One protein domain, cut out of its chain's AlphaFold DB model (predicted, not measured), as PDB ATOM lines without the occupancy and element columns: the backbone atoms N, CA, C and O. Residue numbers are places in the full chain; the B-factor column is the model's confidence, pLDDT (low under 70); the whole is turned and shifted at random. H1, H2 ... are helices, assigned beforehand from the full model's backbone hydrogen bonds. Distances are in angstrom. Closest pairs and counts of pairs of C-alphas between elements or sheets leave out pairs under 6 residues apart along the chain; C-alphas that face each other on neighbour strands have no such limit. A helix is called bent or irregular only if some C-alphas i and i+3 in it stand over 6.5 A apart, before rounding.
ATOM      1  N   ALA A  71     104.385 160.706 164.909       96.81
ATOM      2  CA  ALA A  71     103.450 161.768 165.284       96.81
ATOM      3  C   ALA A  71     103.127 161.773 166.791       96.81
ATOM      4  O   ALA A  71     103.034 162.841 167.391       96.81
ATOM      5  N   GLU A  72     102.974 160.598 167.412       96.31
ATOM      6  CA  GLU A  72     102.803 160.489 168.869       96.31
ATOM      7  C   GLU A  72     104.057 160.959 169.610       96.31
ATOM      8  O   GLU A  72     103.937 161.749 170.545       96.31
ATOM      9  N   ARG A  73     105.247 160.566 169.136       97.06
ATOM     10  CA  ARG A  73     106.521 161.021 169.704       97.06
ATOM     11  C   ARG A  73     106.669 162.540 169.641       97.06
ATOM     12  O   ARG A  73     106.975 163.151 170.660       97.06
ATOM     13  N   GLU A  74     106.419 163.141 168.476       97.44
ATOM     14  CA  GLU A  74     106.469 164.597 168.274       97.44
ATOM     15  C   GLU A  74     105.553 165.312 169.279       97.44
ATOM     16  O   GLU A  74     105.974 166.222 169.994       97.44
ATOM     17  N   TYR A  75     104.308 164.847 169.409       97.88
ATOM     18  CA  TYR A  75     103.354 165.430 170.348       97.88
ATOM     19  C   TYR A  75     103.766 165.239 171.819       97.88
ATOM     20  O   TYR A  75     103.662 166.172 172.623       97.88
ATOM     21  N   ARG A  76     104.272 164.056 172.185       97.62
ATOM     22  CA  ARG A  76     104.779 163.770 173.533       97.62
ATOM     23  C   ARG A  76     105.951 164.679 173.898       97.62
ATOM     24  O   ARG A  76     105.955 165.256 174.983       97.62
ATOM     25  N   GLU A  77     106.920 164.837 173.003       97.50
ATOM     26  CA  GLU A  77     108.083 165.706 173.208       97.50
ATOM     27  C   GLU A  77     107.669 167.171 173.380       97.50
ATOM     28  O   GLU A  77     108.158 167.839 174.293       97.50
ATOM     29  N   MET A  78     106.694 167.653 172.598       97.88
ATOM     30  CA  MET A  78     106.129 168.996 172.781       97.88
ATOM     31  C   MET A  78     105.511 169.182 174.171       97.88
ATOM     32  O   MET A  78     105.767 170.194 174.826       97.88
ATOM     33  N   ARG A  79     104.726 168.207 174.654       97.56
ATOM     34  CA  ARG A  79     104.119 168.250 175.997       97.56
ATOM     35  C   ARG A  79     105.169 168.271 177.105       97.56
ATOM     36  O   ARG A  79     105.031 169.042 178.054       97.56
ATOM     37  N   ILE A  80     106.221 167.462 176.973       97.31
ATOM     38  CA  ILE A  80     107.345 167.440 177.919       97.31
ATOM     39  C   ILE A  80     108.052 168.799 177.923       97.31
ATOM     40  O   ILE A  80     108.249 169.382 178.989       97.31
ATOM     41  N   ALA A  81     108.380 169.343 176.750       97.50
ATOM     42  CA  ALA A  81     109.051 170.635 176.634       97.50
ATOM     43  C   ALA A  81     108.218 171.777 177.241       97.50
ATOM     44  O   ALA A  81     108.758 172.624 177.959       97.50
ATOM     45  N   ALA A  82     106.902 171.778 177.012       97.38
ATOM     46  CA  ALA A  82     105.993 172.754 177.604       97.38
ATOM     47  C   ALA A  82     105.931 172.640 179.129       97.38
ATOM     48  O   ALA A  82     106.058 173.652 179.816       97.38
ATOM     49  N   ALA A  83     105.813 171.427 179.673       96.62
ATOM     50  CA  ALA A  83     105.817 171.211 181.118       96.62
ATOM     51  C   ALA A  83     107.136 171.649 181.771       96.62
ATOM     52  O   ALA A  83     107.123 172.306 182.809       96.62
ATOM     53  N   GLN A  84     108.274 171.364 181.136       96.50
ATOM     54  CA  GLN A  84     109.576 171.834 181.608       96.50
ATOM     55  C   GLN A  84     109.692 173.365 181.553       96.50
ATOM     56  O   GLN A  84     110.255 173.975 182.459       96.50
ATOM     57  N   GLY A  85     109.170 174.001 180.500       96.75
ATOM     58  CA  GLY A  85     109.105 175.461 180.402       96.75
ATOM     59  C   GLY A  85     108.248 176.080 181.506       96.75
ATOM     60  O   GLY A  85     108.669 177.047 182.140       96.75
ATOM     61  N   HIS A  86     107.091 175.472 181.777       97.44
ATOM     62  CA  HIS A  86     106.177 175.861 182.845       97.44
ATOM     63  C   HIS A  86     106.840 175.779 184.226       97.44
ATOM     64  O   HIS A  86     106.815 176.754 184.977       97.44
ATOM     65  N   ASP A  87     107.498 174.654 184.532       97.12
ATOM     66  CA  ASP A  87     108.208 174.478 185.802       97.12
ATOM     67  C   ASP A  87     109.346 175.488 185.961       97.12
ATOM     68  O   ASP A  87     109.435 176.152 186.993       97.12
ATOM     69  N   ARG A  88     110.173 175.692 184.924       97.56
ATOM     70  CA  ARG A  88     111.265 176.681 184.969       97.56
ATOM     71  C   ARG A  88     110.758 178.087 185.276       97.56
ATOM     72  O   ARG A  88     111.364 178.783 186.095       97.56
ATOM     73  N   PHE A  89     109.662 178.503 184.640       97.94
ATOM     74  CA  PHE A  89     109.067 179.812 184.889       97.94
ATOM     75  C   PHE A  89     108.620 179.949 186.347       97.94
ATOM     76  O   PHE A  89     109.053 180.877 187.035       97.94
ATOM     77  N   TRP A  90     107.820 179.003 186.845       97.56
ATOM     78  CA  TRP A  90     107.300 179.058 188.211       97.56
ATOM     79  C   TRP A  90     108.384 178.910 189.270       97.56
ATOM     80  O   TRP A  90     108.325 179.577 190.299       97.56
ATOM     81  N   ARG A  91     109.428 178.124 189.005       98.06
ATOM     82  CA  ARG A  91     110.586 178.007 189.896       98.06
ATOM     83  C   ARG A  91     111.303 179.337 190.037       98.06
ATOM     84  O   ARG A  91     111.557 179.777 191.158       98.06
ATOM     85  N   SER A  92     111.579 180.004 188.916       97.56
ATOM     86  CA  SER A  92     112.197 181.331 188.922       97.56
ATOM     87  C   SER A  92     111.300 182.364 189.609       97.56
ATOM     88  O   SER A  92     111.785 183.138 190.432       97.56
ATOM     89  N   ASN A  93     110.003 182.382 189.293       97.44
ATOM     90  CA  ASN A  93     109.045 183.316 189.881       97.44
ATOM     91  C   ASN A  93     108.941 183.144 191.404       97.44
ATOM     92  O   ASN A  93     109.060 184.117 192.141       97.44
ATOM     93  N   ASN A  94     108.778 181.907 191.877       97.31
ATOM     94  CA  ASN A  94     108.600 181.617 193.299       97.31
ATOM     95  C   ASN A  94     109.888 181.860 194.089       97.31
ATOM     96  O   ASN A  94     109.836 182.375 195.203       97.31
ATOM     97  N   THR A  95     111.051 181.570 193.496       97.50
ATOM     98  CA  THR A  95     112.347 181.898 194.109       97.50
ATOM     99  C   THR A  95     112.481 183.406 194.327       97.50
ATOM    100  O   THR A  95     112.805 183.836 195.433       97.50
ATOM    101  N   ARG A  96     112.166 184.220 193.307       96.88
ATOM    102  CA  ARG A  96     112.173 185.690 193.427       96.88
ATOM    103  C   ARG A  96     111.165 186.180 194.456       96.88
ATOM    104  O   ARG A  96     111.512 186.999 195.297       96.88
ATOM    105  N   PHE A  97     109.952 185.632 194.439       97.44
ATOM    106  CA  PHE A  97     108.916 185.973 195.408       97.44
ATOM    107  C   PHE A  97     109.395 185.777 196.854       97.44
ATOM    108  O   PHE A  97     109.263 186.685 197.671       97.44
ATOM    109  N   VAL A  98     109.993 184.622 197.168       96.75
ATOM    110  CA  VAL A  98     110.513 184.329 198.515       96.75
ATOM    111  C   VAL A  98     111.636 185.296 198.900       96.75
ATOM    112  O   VAL A  98     111.641 185.807 200.018       96.75
ATOM    113  N   GLN A  99     112.556 185.583 197.976       97.25
ATOM    114  CA  GLN A  99     113.664 186.515 198.207       97.25
ATOM    115  C   GLN A  99     113.172 187.946 198.460       97.25
ATOM    116  O   GLN A  99     113.568 188.575 199.440       97.25
ATOM    117  N   GLU A 100     112.281 188.456 197.611       97.38
ATOM    118  CA  GLU A 100     111.738 189.809 197.738       97.38
ATOM    119  C   GLU A 100     110.851 189.958 198.976       97.38
ATOM    120  O   GLU A 100     110.879 191.005 199.626       97.38
ATOM    121  N   LYS A 101     110.104 188.909 199.338       96.75
ATOM    122  CA  LYS A 101     109.324 188.872 200.579       96.75
ATOM    123  C   LYS A 101     110.239 188.959 201.795       96.75
ATOM    124  O   LYS A 101     110.007 189.796 202.659       96.75
ATOM    125  N   ALA A 102     111.299 188.152 201.840       96.50
ATOM    126  CA  ALA A 102     112.260 188.181 202.940       96.50
ATOM    127  C   ALA A 102     112.949 189.553 203.061       96.50
ATOM    128  O   ALA A 102     113.104 190.073 204.164       96.50
ATOM    129  N   ALA A 103     113.307 190.177 201.933       96.31
ATOM    130  CA  ALA A 103     113.870 191.525 201.919       96.31
ATOM    131  C   ALA A 103     112.874 192.579 202.438       96.31
ATOM    132  O   ALA A 103     113.255 193.478 203.185       96.31
ATOM    133  N   PHE A 104     111.595 192.459 202.075       95.94
ATOM    134  CA  PHE A 104     110.540 193.335 202.581       95.94
ATOM    135  C   PHE A 104     110.333 193.180 204.094       95.94
ATOM    136  O   PHE A 104     110.233 194.180 204.802       95.94
ATOM    137  N   GLU A 105     110.322 191.947 204.602       94.50
ATOM    138  CA  GLU A 105     110.196 191.665 206.038       94.50
ATOM    139  C   GLU A 105     111.396 192.198 206.834       94.50
ATOM    140  O   GLU A 105     111.214 192.799 207.893       94.50
ATOM    141  N   ALA A 106     112.614 192.052 206.304       94.44
ATOM    142  CA  ALA A 106     113.822 192.603 206.917       94.44
ATOM    143  C   ALA A 106     113.799 194.141 206.979       94.44
ATOM    144  O   ALA A 106     114.158 194.729 208.001       94.44
ATOM    145  N   GLU A 107     113.340 194.804 205.914       94.00
ATOM    146  CA  GLU A 107     113.215 196.264 205.895       94.00
ATOM    147  C   GLU A 107     112.131 196.762 206.861       94.00
ATOM    148  O   GLU A 107     112.313 197.778 207.538       94.00
ATOM    149  N   LEU A 108     111.022 196.028 206.991       93.50
ATOM    150  CA  LEU A 108     109.985 196.347 207.968       93.50
ATOM    151  C   LEU A 108     110.515 196.226 209.402       93.50
ATOM    152  O   LEU A 108     110.310 197.133 210.204       93.50
ATOM    153  N   ALA A 109     111.266 195.165 209.706       92.50
ATOM    154  CA  ALA A 109     111.875 194.976 211.023       92.50
ATOM    155  C   ALA A 109     112.852 196.110 211.394       92.50
ATOM    156  O   ALA A 109     112.975 196.465 212.566       92.50
ATOM    157  N   ARG A 110     113.526 196.702 210.397       92.69
ATOM    158  CA  ARG A 110     114.448 197.836 210.572       92.69
ATOM    159  C   ARG A 110     113.722 199.172 210.744       92.69
ATOM    160  O   ARG A 110     114.143 199.994 211.553       92.69
ATOM    161  N   THR A 111     112.675 199.414 209.958       92.94
ATOM    162  CA  THR A 111     111.950 200.701 209.932       92.94
ATOM    163  C   THR A 111     110.871 200.810 211.004       92.94
ATOM    164  O   THR A 111     110.573 201.913 211.458       92.94
ATOM    165  N   GLN A 112     110.299 199.682 211.425       90.44
ATOM    166  CA  GLN A 112     109.210 199.593 212.398       90.44
ATOM    167  C   GLN A 112     109.526 198.510 213.447       90.44
ATOM    168  O   GLN A 112     108.838 197.488 213.523       90.44
ATOM    169  N   PRO A 113     110.584 198.694 214.260       87.94
ATOM    170  CA  PRO A 113     111.016 197.677 215.211       87.94
ATOM    171  C   PRO A 113     109.921 197.379 216.244       87.94
ATOM    172  O   PRO A 113     109.328 198.286 216.828       87.94
ATOM    173  N   GLY A 114     109.662 196.090 216.479       83.06
ATOM    174  CA  GLY A 114     108.669 195.617 217.449       83.06
ATOM    175  C   GLY A 114     107.221 195.586 216.947       83.06
ATOM    176  O   GLY A 114     106.361 195.083 217.669       83.06
ATOM    177  N   GLN A 115     106.938 196.063 215.729       85.94
ATOM    178  CA  GLN A 115     105.623 195.887 215.108       85.94
ATOM    179  C   GLN A 115     105.488 194.470 214.520       85.94
ATOM    180  O   GLN A 115     106.405 194.002 213.838       85.94
ATOM    181  N   PRO A 116     104.368 193.763 214.762       88.19
ATOM    182  CA  PRO A 116     104.122 192.470 214.139       88.19
ATOM    183  C   PRO A 116     103.872 192.628 212.633       88.19
ATOM    184  O   PRO A 116     103.281 193.608 212.182       88.19
ATOM    185  N   ILE A 117     104.274 191.628 211.847       90.00
ATOM    186  CA  ILE A 117     103.950 191.568 210.417       90.00
ATOM    187  C   ILE A 117     102.455 191.251 210.286       90.00
ATOM    188  O   ILE A 117     102.038 190.119 210.533       90.00
ATOM    189  N   THR A 118     101.649 192.247 209.914       92.56
ATOM    190  CA  THR A 118     100.205 192.069 209.705       92.56
ATOM    191  C   THR A 118      99.873 191.735 208.250       92.56
ATOM    192  O   THR A 118     100.688 191.900 207.332       92.56
ATOM    193  N   ALA A 119      98.649 191.253 208.021       92.75
ATOM    194  CA  ALA A 119      98.154 190.946 206.685       92.75
ATOM    195  C   ALA A 119      98.082 192.200 205.798       92.75
ATOM    196  O   ALA A 119      98.378 192.127 204.606       92.75
ATOM    197  N   GLU A 120      97.757 193.358 206.376       92.44
ATOM    198  CA  GLU A 120      97.710 194.647 205.686       92.44
ATOM    199  C   GLU A 120      99.092 195.019 205.148       92.44
ATOM    200  O   GLU A 120      99.228 195.333 203.964       92.44
ATOM    201  N   THR A 121     100.141 194.907 205.965       90.44
ATOM    202  CA  THR A 121     101.506 195.219 205.526       90.44
ATOM    203  C   THR A 121     101.990 194.247 204.451       90.44
ATOM    204  O   THR A 121     102.576 194.671 203.453       90.44
ATOM    205  N   LEU A 122     101.687 192.951 204.588       93.75
ATOM    206  CA  LEU A 122     101.994 191.970 203.544       93.75
ATOM    207  C   LEU A 122     101.202 192.219 202.254       93.75
ATOM    208  O   LEU A 122     101.739 192.008 201.170       93.75
ATOM    209  N   SER A 123      99.960 192.708 202.334       95.94
ATOM    210  CA  SER A 123      99.149 193.032 201.152       95.94
ATOM    211  C   SER A 123      99.800 194.109 200.276       95.94
ATOM    212  O   SER A 123      99.784 194.000 199.047       95.94
ATOM    213  N   VAL A 124     100.460 195.096 200.897       95.00
ATOM    214  CA  VAL A 124     101.225 196.133 200.190       95.00
ATOM    215  C   VAL A 124     102.392 195.508 199.427       95.00
ATOM    216  O   VAL A 124     102.601 195.828 198.254       95.00
ATOM    217  N   PHE A 125     103.118 194.578 200.057       96.06
ATOM    218  CA  PHE A 125     104.165 193.812 199.384       96.06
ATOM    219  C   PHE A 125     103.611 193.012 198.203       96.06
ATOM    220  O   PHE A 125     104.143 193.129 197.099       96.06
ATOM    221  N   TYR A 126     102.529 192.254 198.405       96.56
ATOM    222  CA  TYR A 126     101.913 191.449 197.348       96.56
ATOM    223  C   TYR A 126     101.541 192.299 196.139       96.56
ATOM    224  O   TYR A 126     101.917 191.968 195.016       96.56
ATOM    225  N   LYS A 127     100.853 193.424 196.362       96.94
ATOM    226  CA  LYS A 127     100.486 194.342 195.284       96.94
ATOM    227  C   LYS A 127     101.724 194.848 194.546       96.94
ATOM    228  O   LYS A 127     101.768 194.783 193.321       96.94
ATOM    229  N   ARG A 128     102.749 195.299 195.276       96.69
ATOM    230  CA  ARG A 128     103.999 195.796 194.682       96.69
ATOM    231  C   ARG A 128     104.690 194.728 193.835       96.69
ATOM    232  O   ARG A 128     105.119 195.026 192.725       96.69
ATOM    233  N   PHE A 129     104.787 193.504 194.349       96.81
ATOM    234  CA  PHE A 129     105.386 192.381 193.635       96.81
ATOM    235  C   PHE A 129     104.629 192.087 192.335       96.81
ATOM    236  O   PHE A 129     105.247 191.954 191.279       96.81
ATOM    237  N   LEU A 130     103.296 192.027 192.395       96.19
ATOM    238  CA  LEU A 130     102.452 191.755 191.231       96.19
ATOM    239  C   LEU A 130     102.539 192.867 190.184       96.19
ATOM    240  O   LEU A 130     102.714 192.567 189.007       96.19
ATOM    241  N   ASP A 131     102.478 194.132 190.597       97.69
ATOM    242  CA  ASP A 131     102.591 195.275 189.687       97.69
ATOM    243  C   ASP A 131     103.956 195.287 188.982       97.69
ATOM    244  O   ASP A 131     104.033 195.473 187.766       97.69
ATOM    245  N   HIS A 132     105.033 195.024 189.729       97.19
ATOM    246  CA  HIS A 132     106.391 194.980 189.190       97.19
ATOM    247  C   HIS A 132     106.588 193.826 188.193       97.19
ATOM    248  O   HIS A 132     107.225 193.995 187.154       97.19
ATOM    249  N   ASN A 133     106.010 192.658 188.481       96.88
ATOM    250  CA  ASN A 133     106.150 191.459 187.653       96.88
ATOM    251  C   ASN A 133     105.063 191.331 186.570       96.88
ATOM    252  O   ASN A 133     105.101 190.396 185.764       96.88
ATOM    253  N   LEU A 134     104.124 192.277 186.485       97.06
ATOM    254  CA  LEU A 134     103.019 192.242 185.528       97.06
ATOM    255  C   LEU A 134     103.480 192.081 184.064       97.06
ATOM    256  O   LEU A 134     102.892 191.253 183.362       97.06
ATOM    257  N   PRO A 135     104.511 192.796 183.561       97.75
ATOM    258  CA  PRO A 135     104.976 192.609 182.185       97.75
ATOM    259  C   PRO A 135     105.521 191.197 181.936       97.75
ATOM    260  O   PRO A 135     105.217 190.591 180.908       97.75
ATOM    261  N   LEU A 136     106.267 190.649 182.903       97.38
ATOM    262  CA  LEU A 136     106.810 189.291 182.846       97.38
ATOM    263  C   LEU A 136     105.683 188.252 182.784       97.38
ATOM    264  O   LEU A 136     105.718 187.355 181.945       97.38
ATOM    265  N   HIS A 137     104.663 188.389 183.635       96.75
ATOM    266  CA  HIS A 137     103.516 187.475 183.664       96.75
ATOM    267  C   HIS A 137     102.665 187.571 182.397       96.75
ATOM    268  O   HIS A 137     102.208 186.549 181.889       96.75
ATOM    269  N   LYS A 138     102.491 188.774 181.835       98.12
ATOM    270  CA  LYS A 138     101.816 188.961 180.540       98.12
ATOM    271  C   LYS A 138     102.563 188.258 179.407       98.12
ATOM    272  O   LYS A 138     101.936 187.532 178.639       98.12
ATOM    273  N   ALA A 139     103.882 188.444 179.325       98.19
ATOM    274  CA  ALA A 139     104.715 187.783 178.323       98.19
ATOM    275  C   ALA A 139     104.657 186.256 178.463       98.19
ATOM    276  O   ALA A 139     104.444 185.548 177.481       98.19
ATOM    277  N   TYR A 140     104.758 185.759 179.696       98.12
ATOM    278  CA  TYR A 140     104.616 184.340 179.997       98.12
ATOM    279  C   TYR A 140     103.246 183.788 179.577       98.12
ATOM    280  O   TYR A 140     103.189 182.766 178.900       98.12
ATOM    281  N   ASN A 141     102.144 184.464 179.913       98.00
ATOM    282  CA  ASN A 141     100.804 184.004 179.548       98.00
ATOM    283  C   ASN A 141     100.605 183.977 178.029       98.00
ATOM    284  O   ASN A 141     100.027 183.024 177.511       98.00
ATOM    285  N   ALA A 142     101.098 184.989 177.310       98.38
ATOM    286  CA  ALA A 142     101.045 185.012 175.850       98.38
ATOM    287  C   ALA A 142     101.798 183.818 175.241       98.38
ATOM    288  O   ALA A 142     101.269 183.125 174.372       98.38
ATOM    289  N   GLU A 143     102.998 183.531 175.748       97.88
ATOM    290  CA  GLU A 143     103.794 182.385 175.311       97.88
ATOM    291  C   GLU A 143     103.125 181.050 175.662       97.88
ATOM    292  O   GLU A 143     103.072 180.137 174.837       97.88
ATOM    293  N   TRP A 144     102.539 180.944 176.855       97.75
ATOM    294  CA  TRP A 144     101.813 179.754 177.283       97.75
ATOM    295  C   TRP A 144     100.625 179.455 176.366       97.75
ATOM    296  O   TRP A 144     100.455 178.317 175.925       97.75
ATOM    297  N   TRP A 145      99.839 180.474 176.008       98.19
ATOM    298  CA  TRP A 145      98.760 180.334 175.031       98.19
ATOM    299  C   TRP A 145      99.277 179.911 173.661       98.19
ATOM    300  O   TRP A 145      98.735 178.983 173.061       98.19
ATOM    301  N   ARG A 146     100.357 180.537 173.185       98.31
ATOM    302  CA  ARG A 146     100.978 180.205 171.899       98.31
ATOM    303  C   ARG A 146     101.407 178.736 171.841       98.31
ATOM    304  O   ARG A 146     101.122 178.062 170.854       98.31
ATOM    305  N   ILE A 147     102.054 178.239 172.895       97.56
ATOM    306  CA  ILE A 147     102.476 176.839 173.021       97.56
ATOM    307  C   ILE A 147     101.265 175.896 173.032       97.56
ATOM    308  O   ILE A 147     101.257 174.903 172.312       97.56
ATOM    309  N   ASN A 148     100.223 176.191 173.814       97.19
ATOM    310  CA  ASN A 148      99.048 175.315 173.893       97.19
ATOM    311  C   ASN A 148      98.272 175.257 172.568       97.19
ATOM    312  O   ASN A 148      97.812 174.190 172.167       97.19
ATOM    313  N   ILE A 149      98.167 176.379 171.852       98.31
ATOM    314  CA  ILE A 149      97.509 176.425 170.540       98.31
ATOM    315  C   ILE A 149      98.345 175.692 169.483       98.31
ATOM    316  O   ILE A 149      97.787 174.954 168.669       98.31
ATOM    317  N   SER A 150      99.676 175.834 169.500       97.75
ATOM    318  CA  SER A 150     100.543 175.158 168.522       97.75
ATOM    319  C   SER A 150     100.495 173.631 168.633       97.75
ATOM    320  O   SER A 150     100.761 172.937 167.655       97.75
ATOM    321  N   MET A 151     100.095 173.099 169.791       97.94
ATOM    322  CA  MET A 151      99.938 171.664 170.020       97.94
ATOM    323  C   MET A 151      98.689 171.044 169.385       97.94
ATOM    324  O   MET A 151      98.640 169.820 169.277       97.94
ATOM    325  N   LEU A 152      97.695 171.824 168.948       98.25
ATOM    326  CA  LEU A 152      96.419 171.274 168.465       98.25
ATOM    327  C   LEU A 152      96.585 170.365 167.238       98.25
ATOM    328  O   LEU A 152      96.034 169.264 167.195       98.25
ATOM    329  N   VAL A 153      97.377 170.793 166.251       98.00
ATOM    330  CA  VAL A 153      97.608 170.008 165.027       98.00
ATOM    331  C   VAL A 153      98.439 168.745 165.312       98.00
ATOM    332  O   VAL A 153      98.006 167.661 164.906       98.00
ATOM    333  N   PRO A 154      99.580 168.809 166.030       98.19
ATOM    334  CA  PRO A 154     100.306 167.617 166.475       98.19
ATOM    335  C   PRO A 154      99.444 166.647 167.292       98.19
ATOM    336  O   PRO A 154      99.483 165.445 167.035       98.19
ATOM    337  N   ALA A 155      98.601 167.150 168.200       97.75
ATOM    338  CA  ALA A 155      97.684 166.326 168.988       97.75
ATOM    339  C   ALA A 155      96.688 165.565 168.101       97.75
ATOM    340  O   ALA A 155      96.472 164.362 168.284       97.75
ATOM    341  N   ALA A 156      96.105 166.244 167.107       98.25
ATOM    342  CA  ALA A 156      95.199 165.621 166.148       98.25
ATOM    343  C   ALA A 156      95.918 164.549 165.312       98.25
ATOM    344  O   ALA A 156      95.424 163.427 165.194       98.25
ATOM    345  N   ARG A 157      97.118 164.851 164.794       97.88
ATOM    346  CA  ARG A 157      97.941 163.899 164.024       97.88
ATOM    347  C   ARG A 157      98.302 162.661 164.849       97.88
ATOM    348  O   ARG A 157      98.120 161.545 164.364       97.88
ATOM    349  N   ALA A 158      98.756 162.848 166.086       96.81
ATOM    350  CA  ALA A 158      99.057 161.764 167.018       96.81
ATOM    351  C   ALA A 158      97.820 160.897 167.296       96.81
ATOM    352  O   ALA A 158      97.886 159.669 167.249       96.81
ATOM    353  N   THR A 159      96.665 161.532 167.514       95.25
ATOM    354  CA  THR A 159      95.400 160.833 167.769       95.25
ATOM    355  C   THR A 159      94.967 159.994 166.570       95.25
ATOM    356  O   THR A 159      94.639 158.822 166.739       95.25
TER     357      THR A 159
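AT A GLANCE: This is residues 71 to 159 of the 169 residues of an uncharacterized protein of Capsaspora owczarzaki (strain ATCC 30864) (UniProt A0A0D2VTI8). The model is a long, narrow rod: the helix H1 runs nearly its whole length, and the chain then folds back beside H1 through the bent helix H2 and the short helix H3. The return run is only loosely packed on H1: the arm H2a crosses it at a steep tilt, the arm H2b runs back alongside it, and H3 meets the first residues of H1, while residues 110 to 115 stick out at the turning end. The printed part has 89 residues with three named helices, H1, H2 and H3 in that order along the chain, and no named strand; the class is all helix. The whole is extended, with a radius of gyration of the C-alphas of 19.5 A and spans of 63 by 18 by 17 A.

IN THESE COORDINATES: H1 takes residues 71 to 111, 59.8 A from its first C-alpha at (103.450, 161.768, 165.284) to its last at (111.950, 200.701, 209.932). H2, residues 119 to 150, was assigned as one helix by its hydrogen bonds but is bent: C-alphas 132 and 135 are 7.5 A apart. Its arm H2a, residues 119 to 132, is 19.8 A long, and its arm H2b, residues 135 to 150, is 22.6 A long; residues 133 and 134 belong to neither. H3, residues 152 to 159, is 10.5 A long and ends with C-alpha 159 at (95.400, 160.833, 167.769).

HOW THE PARTS SIT: H1 touches H2a with its residues 97 to 104 alone, and H2a touches H1 with its residues 125 to 129 alone; the closest C-alphas, those of Phe 104 and Phe 125, are 7.1 A apart. H1 and H2a run opposite ways at a steep tilt of 50 degrees. The lines of H2a and H2b stand at a steep tilt of 63 degrees. H2b is close to H1 but not clearly touching it, with the closest C-alphas, those of Ala 82 and Ile 147, 7.1 A apart; the two run opposite ways at a shallow tilt of 13 degrees. H3 touches H1 at residues 71 to 75 of H1 alone, and the closest C-alphas, those of Glu 72 and Ala 158, are 4.4 A apart. H1 and H3 run opposite ways at a steep tilt of 49 degrees. H2b and H3 meet only through their link, and H2a and H3 are apart. In H1, H2a, H2b and H3 every O i to N i+4 pair is within hydrogen-bond range.

THE WHOLE: The two C-alphas farthest apart, those of Gly 114 and Arg 157, are 63.1 A from each other, whereas the first and last printed C-alphas, those of Ala 71 and Thr 159, are 8.5 A apart. The printed part has no cut. The link from H1 to H2 is short, with 7 residues, and the link from H2 to H3 is tight, with 1 residue. The mean pLDDT of the printed part is 96.1, and no printed residue is under 70.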